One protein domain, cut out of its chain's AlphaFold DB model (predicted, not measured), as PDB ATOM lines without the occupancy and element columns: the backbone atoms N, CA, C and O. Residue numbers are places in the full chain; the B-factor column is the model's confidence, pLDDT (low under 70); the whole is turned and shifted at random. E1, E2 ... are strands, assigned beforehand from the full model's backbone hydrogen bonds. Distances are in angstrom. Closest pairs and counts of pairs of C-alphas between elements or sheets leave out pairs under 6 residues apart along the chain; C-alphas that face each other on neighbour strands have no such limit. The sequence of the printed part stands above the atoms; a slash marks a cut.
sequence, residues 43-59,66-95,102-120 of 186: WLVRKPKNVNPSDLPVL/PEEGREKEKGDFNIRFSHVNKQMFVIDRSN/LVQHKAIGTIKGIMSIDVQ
ATOM      1  N   TRP A  43      67.501 134.898 109.757       89.50
ATOM      2  CA  TRP A  43      68.930 134.603 109.657       89.50
ATOM      3  C   TRP A  43      69.759 135.771 110.178       89.50
ATOM      4  O   TRP A  43      69.442 136.933 109.923       89.50
ATOM      5  N   LEU A  44      70.845 135.462 110.887       90.19
ATOM      6  CA  LEU A  44      71.808 136.468 111.317       90.19
ATOM      7  C   LEU A  44      72.917 136.593 110.271       90.19
ATOM      8  O   LEU A  44      73.622 135.623 110.007       90.19
ATOM      9  N   VAL A  45      73.104 137.788 109.714       90.94
ATOM     10  CA  VAL A  45      74.153 138.049 108.718       90.94
ATOM     11  C   VAL A  45      75.281 138.860 109.345       90.94
ATOM     12  O   VAL A  45      75.061 139.960 109.851       90.94
ATOM     13  N   ARG A  46      76.500 138.320 109.307       90.62
ATOM     14  CA  ARG A  46      77.734 138.996 109.716       90.62
ATOM     15  C   ARG A  46      78.523 139.354 108.467       90.62
ATOM     16  O   ARG A  46      78.875 138.469 107.696       90.62
ATOM     17  N   LYS A  47      78.795 140.643 108.284       89.56
ATOM     18  CA  LYS A  47      79.601 141.161 107.176       89.56
ATOM     19  C   LYS A  47      80.632 142.173 107.684       89.56
ATOM     20  O   LYS A  47      80.394 142.794 108.728       89.56
ATOM     21  N   PRO A  48      81.714 142.428 106.936       89.12
ATOM     22  CA  PRO A  48      82.645 143.500 107.241       89.12
ATOM     23  C   PRO A  48      81.965 144.866 107.087       89.12
ATOM     24  O   PRO A  48      80.990 145.037 106.342       89.12
ATOM     25  N   LYS A  49      82.458 145.867 107.821       87.69
ATOM     26  CA  LYS A  49      81.862 147.215 107.813       87.69
ATOM     27  C   LYS A  49      81.966 147.885 106.442       87.69
ATOM     28  O   LYS A  49      81.033 148.565 106.040       87.69
ATOM     29  N   ASN A  50      83.072 147.642 105.748       85.06
ATOM     30  CA  ASN A  50      83.440 148.216 104.456       85.06
ATOM     31  C   ASN A  50      82.741 147.574 103.246       85.06
ATOM     32  O   ASN A  50      82.844 148.114 102.155       85.06
ATOM     33  N   VAL A  51      82.044 146.449 103.412       85.19
ATOM     34  CA  VAL A  51      81.324 145.787 102.311       85.19
ATOM     35  C   VAL A  51      79.899 146.318 102.254       85.19
ATOM     36  O   VAL A  51      79.159 146.145 103.230       85.19
ATOM     37  N   ASN A  52      79.470 146.936 101.151       86.31
ATOM     38  CA  ASN A  52      78.063 147.314 101.023       86.31
ATOM     39  C   ASN A  52      77.206 146.085 100.694       86.31
ATOM     40  O   ASN A  52      77.626 145.233  99.914       86.31
ATOM     41  N   PRO A  53      75.983 145.976 101.247       83.62
ATOM     42  CA  PRO A  53      75.079 144.876 100.913       83.62
ATOM     43  C   PRO A  53      74.745 144.776  99.421       83.62
ATOM     44  O   PRO A  53      74.507 143.676  98.938       83.62
ATOM     45  N   SER A  54      74.730 145.904  98.707       85.69
ATOM     46  CA  SER A  54      74.453 145.960  97.267       85.69
ATOM     47  C   SER A  54      75.553 145.327  96.412       85.69
ATOM     48  O   SER A  54      75.267 144.884  95.306       85.69
ATOM     49  N   ASP A  55      76.782 145.264  96.932       83.06
ATOM     50  CA  ASP A  55      77.940 144.693  96.235       83.06
ATOM     51  C   ASP A  55      78.014 143.167  96.423       83.06
ATOM     52  O   ASP A  55      78.821 142.484  95.794       83.06
ATOM     53  N   LEU A  56      77.177 142.612  97.310       81.50
ATOM     54  CA  LEU A  56      77.141 141.180  97.556       81.50
ATOM     55  C   LEU A  56      76.474 140.460  96.377       81.50
ATOM     56  O   LEU A  56      75.388 140.854  95.941       81.50
ATOM     57  N   PRO A  57      77.055 139.350  95.892       80.44
ATOM     58  CA  PRO A  57      76.407 138.547  94.868       80.44
ATOM     59  C   PRO A  57      75.095 137.965  95.404       80.44
ATOM     60  O   PRO A  57      74.945 137.755  96.603       80.44
ATOM     61  N   VAL A  58      74.155 137.609  94.523       83.50
ATOM     62  CA  VAL A  58      72.894 136.958  94.934       83.50
ATOM     63  C   VAL A  58      73.194 135.700  95.759       83.50
ATOM     64  O   VAL A  58      73.811 134.761  95.253       83.50
ATOM     65  N   LEU A  59      72.791 135.666  97.030       79.88
ATOM     66  CA  LEU A  59      73.117 134.570  97.948       79.88
ATOM     67  C   LEU A  59      71.961 133.578  98.058       79.88
ATOM     68  O   LEU A  59      70.831 133.951  98.360       79.88
ATOM     69  N   PRO A  66      75.266 122.719 106.788       74.69
ATOM     70  CA  PRO A  66      76.213 121.610 106.859       74.69
ATOM     71  C   PRO A  66      76.907 121.579 108.231       74.69
ATOM     72  O   PRO A  66      77.168 122.632 108.809       74.69
ATOM     73  N   GLU A  67      77.169 120.381 108.763       68.38
ATOM     74  CA  GLU A  67      77.791 120.197 110.088       68.38
ATOM     75  C   GLU A  67      79.227 120.730 110.133       68.38
ATOM     76  O   GLU A  67      79.626 121.382 111.095       68.38
ATOM     77  N   GLU A  68      79.972 120.531 109.048       66.50
ATOM     78  CA  GLU A  68      81.261 121.166 108.810       66.50
ATOM     79  C   GLU A  68      81.005 122.439 108.007       66.50
ATOM     80  O   GLU A  68      80.396 122.382 106.935       66.50
ATOM     81  N   GLY A  69      81.399 123.594 108.548       60.12
ATOM     82  CA  GLY A  69      81.095 124.914 107.994       60.12
ATOM     83  C   GLY A  69      81.612 125.094 106.568       60.12
ATOM     84  O   GLY A  69      82.687 125.652 106.375       60.12
ATOM     85  N   ARG A  70      80.836 124.638 105.574       64.38
ATOM     86  CA  ARG A  70      81.192 124.743 104.158       64.38
ATOM     87  C   ARG A  70      81.359 126.207 103.803       64.38
ATOM     88  O   ARG A  70      80.390 126.970 103.786       64.38
ATOM     89  N   GLU A  71      82.595 126.547 103.496       67.81
ATOM     90  CA  GLU A  71      82.970 127.784 102.850       67.81
ATOM     91  C   GLU A  71      82.558 127.690 101.383       67.81
ATOM     92  O   GLU A  71      82.869 126.726 100.682       67.81
ATOM     93  N   LYS A  72      81.745 128.647 100.945       73.44
ATOM     94  CA  LYS A  72      81.454 128.855  99.534       73.44
ATOM     95  C   LYS A  72      82.159 130.124  99.109       73.44
ATOM     96  O   LYS A  72      81.829 131.201  99.603       73.44
ATOM     97  N   GLU A  73      83.081 129.974  98.178       72.44
ATOM     98  CA  GLU A  73      83.705 131.094  97.491       72.44
ATOM     99  C   GLU A  73      82.744 131.598  96.415       72.44
ATOM    100  O   GLU A  73      82.167 130.814  95.648       72.44
ATOM    101  N   LYS A  74      82.506 132.909  96.387       73.12
ATOM    102  CA  LYS A  74      81.685 133.532  95.350       73.12
ATOM    103  C   LYS A  74      82.238 134.909  94.999       73.12
ATOM    104  O   LYS A  74      81.890 135.899  95.637       73.12
ATOM    105  N   GLY A  75      83.061 134.956  93.951       77.75
ATOM    106  CA  GLY A  75      83.851 136.146  93.625       77.75
ATOM    107  C   GLY A  75      84.876 136.405  94.728       77.75
ATOM    108  O   GLY A  75      85.445 135.456  95.254       77.75
ATOM    109  N   ASP A  76      85.015 137.661  95.147       81.56
ATOM    110  CA  ASP A  76      85.974 138.088  96.179       81.56
ATOM    111  C   ASP A  76      85.498 137.821  97.621       81.56
ATOM    112  O   ASP A  76      86.031 138.381  98.582       81.56
ATOM    113  N   PHE A  77      84.453 137.009  97.804       84.81
ATOM    114  CA  PHE A  77      83.832 136.770  99.105       84.81
ATOM    115  C   PHE A  77      83.830 135.292  99.482       84.81
ATOM    116  O   PHE A  77      83.411 134.429  98.706       84.81
ATOM    117  N   ASN A  78      84.179 135.035 100.740       87.62
ATOM    118  CA  ASN A  78      84.032 133.747 101.399       87.62
ATOM    119  C   ASN A  78      82.790 133.753 102.278       87.62
ATOM    120  O   ASN A  78      82.624 134.600 103.156       87.62
ATOM    121  N   ILE A  79      81.895 132.797 102.039       87.38
ATOM    122  CA  ILE A  79      80.597 132.733 102.707       87.38
ATOM    123  C   ILE A  79      80.504 131.441 103.496       87.38
ATOM    124  O   ILE A  79      80.611 130.349 102.939       87.38
ATOM    125  N   ARG A  80      80.251 131.565 104.799       89.12
ATOM    126  CA  ARG A  80      80.148 130.437 105.727       89.12
ATOM    127  C   ARG A  80      78.798 130.436 106.426       89.12
ATOM    128  O   ARG A  80      78.384 131.441 107.003       89.12
ATOM    129  N   PHE A  81      78.127 129.290 106.403       89.50
ATOM    130  CA  PHE A  81      76.885 129.062 107.144       89.50
ATOM    131  C   PHE A  81      77.181 128.238 108.391       89.50
ATOM    132  O   PHE A  81      77.891 127.238 108.319       89.50
ATOM    133  N   SER A  82      76.630 128.648 109.530       89.06
ATOM    134  CA  SER A  82      76.850 127.982 110.816       89.06
ATOM    135  C   SER A  82      75.577 127.940 111.650       89.06
ATOM    136  O   SER A  82      74.709 128.815 111.545       89.06
ATOM    137  N   HIS A  83      75.468 126.897 112.472       85.81
ATOM    138  CA  HIS A  83      74.406 126.767 113.461       85.81
ATOM    139  C   HIS A  83      74.592 127.788 114.580       85.81
ATOM    140  O   HIS A  83      75.704 128.223 114.882       85.81
ATOM    141  N   VAL A  84      73.490 128.167 115.218       85.56
ATOM    142  CA  VAL A  84      73.547 129.028 116.396       85.56
ATOM    143  C   VAL A  84      73.894 128.174 117.620       85.56
ATOM    144  O   VAL A  84      73.221 127.186 117.891       85.56
ATOM    145  N   ASN A  85      74.909 128.570 118.394       80.38
ATOM    146  CA  ASN A  85      75.342 127.818 119.587       80.38
ATOM    147  C   ASN A  85      74.261 127.713 120.679       80.38
ATOM    148  O   ASN A  85      74.305 126.823 121.524       80.38
ATOM    149  N   LYS A  86      73.326 128.665 120.707       82.12
ATOM    150  CA  LYS A  86      72.178 128.712 121.617       82.12
ATOM    151  C   LYS A  86      70.955 129.134 120.816       82.12
ATOM    152  O   LYS A  86      71.094 129.894 119.862       82.12
ATOM    153  N   GLN A  87      69.768 128.694 121.217       79.69
ATOM    154  CA  GLN A  87      68.533 129.149 120.584       79.69
ATOM    155  C   GLN A  87      68.415 130.675 120.724       79.69
ATOM    156  O   GLN A  87      68.527 131.215 121.826       79.69
ATOM    157  N   MET A  88      68.257 131.367 119.599       83.75
ATOM    158  CA  MET A  88      68.112 132.820 119.549       83.75
ATOM    159  C   MET A  88      66.748 133.177 118.972       83.75
ATOM    160  O   MET A  88      66.321 132.599 117.973       83.75
ATOM    161  N   PHE A  89      66.102 134.168 119.577       82.56
ATOM    162  CA  PHE A  89      64.761 134.608 119.214       82.56
ATOM    163  C   PHE A  89      64.775 136.048 118.713       82.56
ATOM    164  O   PHE A  89      65.546 136.884 119.188       82.56
ATOM    165  N   VAL A  90      63.896 136.336 117.761       82.44
ATOM    166  CA  VAL A  90      63.620 137.688 117.287       82.44
ATOM    167  C   VAL A  90      62.478 138.249 118.118       82.44
ATOM    168  O   VAL A  90      61.457 137.594 118.312       82.44
ATOM    169  N   ILE A  91      62.661 139.464 118.626       81.62
ATOM    170  CA  ILE A  91      61.690 140.154 119.470       81.62
ATOM    171  C   ILE A  91      61.326 141.472 118.797       81.62
ATOM    172  O   ILE A  91      62.215 142.258 118.460       81.62
ATOM    173  N   ASP A  92      60.031 141.730 118.646       74.38
ATOM    174  CA  ASP A  92      59.550 143.027 118.189       74.38
ATOM    175  C   ASP A  92      59.582 144.046 119.339       74.38
ATOM    176  O   ASP A  92      58.936 143.880 120.375       74.38
ATOM    177  N   ARG A  93      60.371 145.109 119.160       70.62
ATOM    178  CA  ARG A  93      60.519 146.196 120.138       70.62
ATOM    179  C   ARG A  93      59.492 147.310 119.963       70.62
ATOM    180  O   ARG A  93      59.439 148.183 120.828       70.62
ATOM    181  N   SER A  94      58.711 147.304 118.884       66.19
ATOM    182  CA  SER A  94      57.654 148.297 118.658       66.19
ATOM    183  C   SER A  94      56.544 148.203 119.715       66.19
ATOM    184  O   SER A  94      55.925 149.204 120.056       66.19
ATOM    185  N   ASN A  95      56.383 147.030 120.335       53.91
ATOM    186  CA  ASN A  95      55.411 146.751 121.393       53.91
ATOM    187  C   ASN A  95      55.968 147.032 122.808       53.91
ATOM    188  O   ASN A  95      55.797 146.250 123.747       53.91
ATOM    189  N   LEU A 102      62.460 141.998 129.822       58.06
ATOM    190  CA  LEU A 102      62.578 141.116 128.650       58.06
ATOM    191  C   LEU A 102      61.622 139.911 128.677       58.06
ATOM    192  O   LEU A 102      61.279 139.394 127.619       58.06
ATOM    193  N   VAL A 103      61.180 139.490 129.865       58.66
ATOM    194  CA  VAL A 103      60.296 138.332 130.089       58.66
ATOM    195  C   VAL A 103      58.891 138.539 129.503       58.66
ATOM    196  O   VAL A 103      58.194 137.572 129.226       58.66
ATOM    197  N   GLN A 104      58.463 139.784 129.272       58.16
ATOM    198  CA  GLN A 104      57.121 140.074 128.745       58.16
ATOM    199  C   GLN A 104      57.061 140.142 127.215       58.16
ATOM    200  O   GLN A 104      55.983 140.308 126.645       58.16
ATOM    201  N   HIS A 105      58.200 140.023 126.532       61.84
ATOM    202  CA  HIS A 105      58.221 140.121 125.083       61.84
ATOM    203  C   HIS A 105      58.055 138.754 124.429       61.84
ATOM    204  O   HIS A 105      58.893 137.862 124.557       61.84
ATOM    205  N   LYS A 106      56.970 138.622 123.668       68.12
ATOM    206  CA  LYS A 106      56.724 137.453 122.837       68.12
ATOM    207  C   LYS A 106      57.721 137.417 121.678       68.12
ATOM    208  O   LYS A 106      57.904 138.419 120.984       68.12
ATOM    209  N   ALA A 107      58.359 136.269 121.476       73.38
ATOM    210  CA  ALA A 107      59.207 136.053 120.312       73.38
ATOM    211  C   ALA A 107      58.343 136.060 119.042       73.38
ATOM    212  O   ALA A 107      57.302 135.405 118.991       73.38
ATOM    213  N   ILE A 108      58.779 136.798 118.022       80.25
ATOM    214  CA  ILE A 108      58.151 136.813 116.691       80.25
ATOM    215  C   ILE A 108      58.741 135.754 115.755       80.25
ATOM    216  O   ILE A 108      58.186 135.493 114.695       80.25
ATOM    217  N   GLY A 109      59.856 135.133 116.144       79.12
ATOM    218  CA  GLY A 109      60.453 134.031 115.406       79.12
ATOM    219  C   GLY A 109      61.767 133.558 116.009       79.12
ATOM    220  O   GLY A 109      62.308 134.170 116.934       79.12
ATOM    221  N   THR A 110      62.294 132.475 115.448       83.69
ATOM    222  CA  THR A 110      63.556 131.851 115.862       83.69
ATOM    223  C   THR A 110      64.594 132.021 114.754       83.69
ATOM    224  O   THR A 110      64.288 131.865 113.570       83.69
ATOM    225  N   ILE A 111      65.831 132.354 115.125       87.38
ATOM    226  CA  ILE A 111      66.942 132.477 114.174       87.38
ATOM    227  C   ILE A 111      67.417 131.073 113.790       87.38
ATOM    228  O   ILE A 111      67.871 130.317 114.648       87.38
ATOM    229  N   LYS A 112      67.346 130.737 112.496       84.94
ATOM    230  CA  LYS A 112      67.742 129.417 111.973       84.94
ATOM    231  C   LYS A 112      69.253 129.203 111.942       84.94
ATOM    232  O   LYS A 112      69.710 128.079 112.116       84.94
ATOM    233  N   GLY A 113      70.029 130.258 111.711       87.81
ATOM    234  CA  GLY A 113      71.474 130.150 111.564       87.81
ATOM    235  C   GLY A 113      72.172 131.486 111.374       87.81
ATOM    236  O   GLY A 113      71.548 132.552 111.349       87.81
ATOM    237  N   ILE A 114      73.493 131.403 111.237       90.19
ATOM    238  CA  ILE A 114      74.381 132.542 111.022       90.19
ATOM    239  C   ILE A 114      75.058 132.391 109.659       90.19
ATOM    240  O   ILE A 114      75.681 131.365 109.381       90.19
ATOM    241  N   MET A 115      74.965 133.431 108.835       90.56
ATOM    242  CA  MET A 115      75.735 133.597 107.605       90.56
ATOM    243  C   MET A 115      76.869 134.587 107.870       90.56
ATOM    244  O   MET A 115      76.614 135.738 108.220       90.56
ATOM    245  N   SER A 116      78.112 134.140 107.721       90.44
ATOM    246  CA  SER A 116      79.305 134.981 107.835       90.44
ATOM    247  C   SER A 116      79.881 135.220 106.449       90.44
ATOM    248  O   SER A 116      80.012 134.277 105.671       90.44
ATOM    249  N   ILE A 117      80.181 136.477 106.152       90.12
ATOM    250  CA  ILE A 117      80.779 136.923 104.900       90.12
ATOM    251  C   ILE A 117      82.144 137.497 105.249       90.12
ATOM    252  O   ILE A 117      82.230 138.434 106.042       90.12
ATOM    253  N   ASP A 118      83.180 136.949 104.640       88.69
ATOM    254  CA  ASP A 118      84.555 137.418 104.729       88.69
ATOM    255  C   ASP A 118      85.004 137.853 103.326       88.69
ATOM    256  O   ASP A 118      84.525 137.324 102.324       88.69
ATOM    257  N   VAL A 119      85.879 138.856 103.231       85.06
ATOM    258  CA  VAL A 119      86.470 139.267 101.945       85.06
ATOM    259  C   VAL A 119      87.745 138.464 101.752       85.06
ATOM    260  O   VAL A 119      88.594 138.462 102.648       85.06
ATOM    261  N   GLN A 120      87.892 137.819 100.597       77.81
ATOM    262  CA  GLN A 120      89.174 137.298 100.148       77.81
ATOM    263  C   GLN A 120      90.079 138.501  99.898       77.81
ATOM    264  O   GLN A 120      90.055 139.122  98.838       77.81
TER     265      GLN A 120
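AT A GLANCE: This is residues 43 to 59, 66 to 95 and 102 to 120 of the 186 residues of an uncharacterized protein of Panagrellus redivivus (UniProt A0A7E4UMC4). A single narrow, strongly twisted sheet is built along one long, bent strand, E5. Towards its last residues E5 has the hairpin of E2 and E3 on one side and E1 on the other; the short E4 pairs near its first residues. The 66 printed residues have five named strands, E1 to E5 in chain order, and no named helix; the branched sheet is mixed. The class is all strand, though 30 of the 66 residues are in named elements. The whole is loose, with a radius of gyration of the C-alphas of 14.7 A, and elongated, 44 by 28 by 18 A.

HOW THE PARTS SIT: E5, residues 107 to 119, bends by 57 degrees at residue 110, and its pairing is staggered. E3, residues 77 to 82, is antiparallel to E5 at 145 degrees, with N 78 and O 118 2.8 A apart, within hydrogen-bond range. E2, residues 71 to 74, forms a hairpin with E3, antiparallel at 147 degrees; N 72 and O 79 are 2.9 A apart. On the other side of E5 from E3, E1, residues 43 to 46, is parallel to E5 at 31 degrees, with N 46 and O 115 2.8 A apart. E4, residues 89 to 91, is antiparallel to E5 at 110 degrees, with N 90 and O 109 2.8 A apart. E4 is apart from E1, E2 and E3.

IN THESE COORDINATES: E5 measures 33.0 A from C-alpha 107 at (59.207, 136.053, 120.312) to C-alpha 119 at (86.470, 139.267, 101.945). E3 measures 16.2 A, E1 9.8 A, E2 9.5 A and E4 6.3 A. E1 begins with C-alpha 43 at (68.930, 134.603, 109.657).

THE WHOLE: The C-alphas farthest apart, of Gly 75 and Gln 104, are separated by 44.3 A. Residues 60 to 65 and 96 to 101 are not printed; the C-alpha gaps are 16.0 A and 11.7 A. Of the links printed whole, none is long. Residues 67 to 71, 94 to 95 and 102 to 106 have pLDDT under 70.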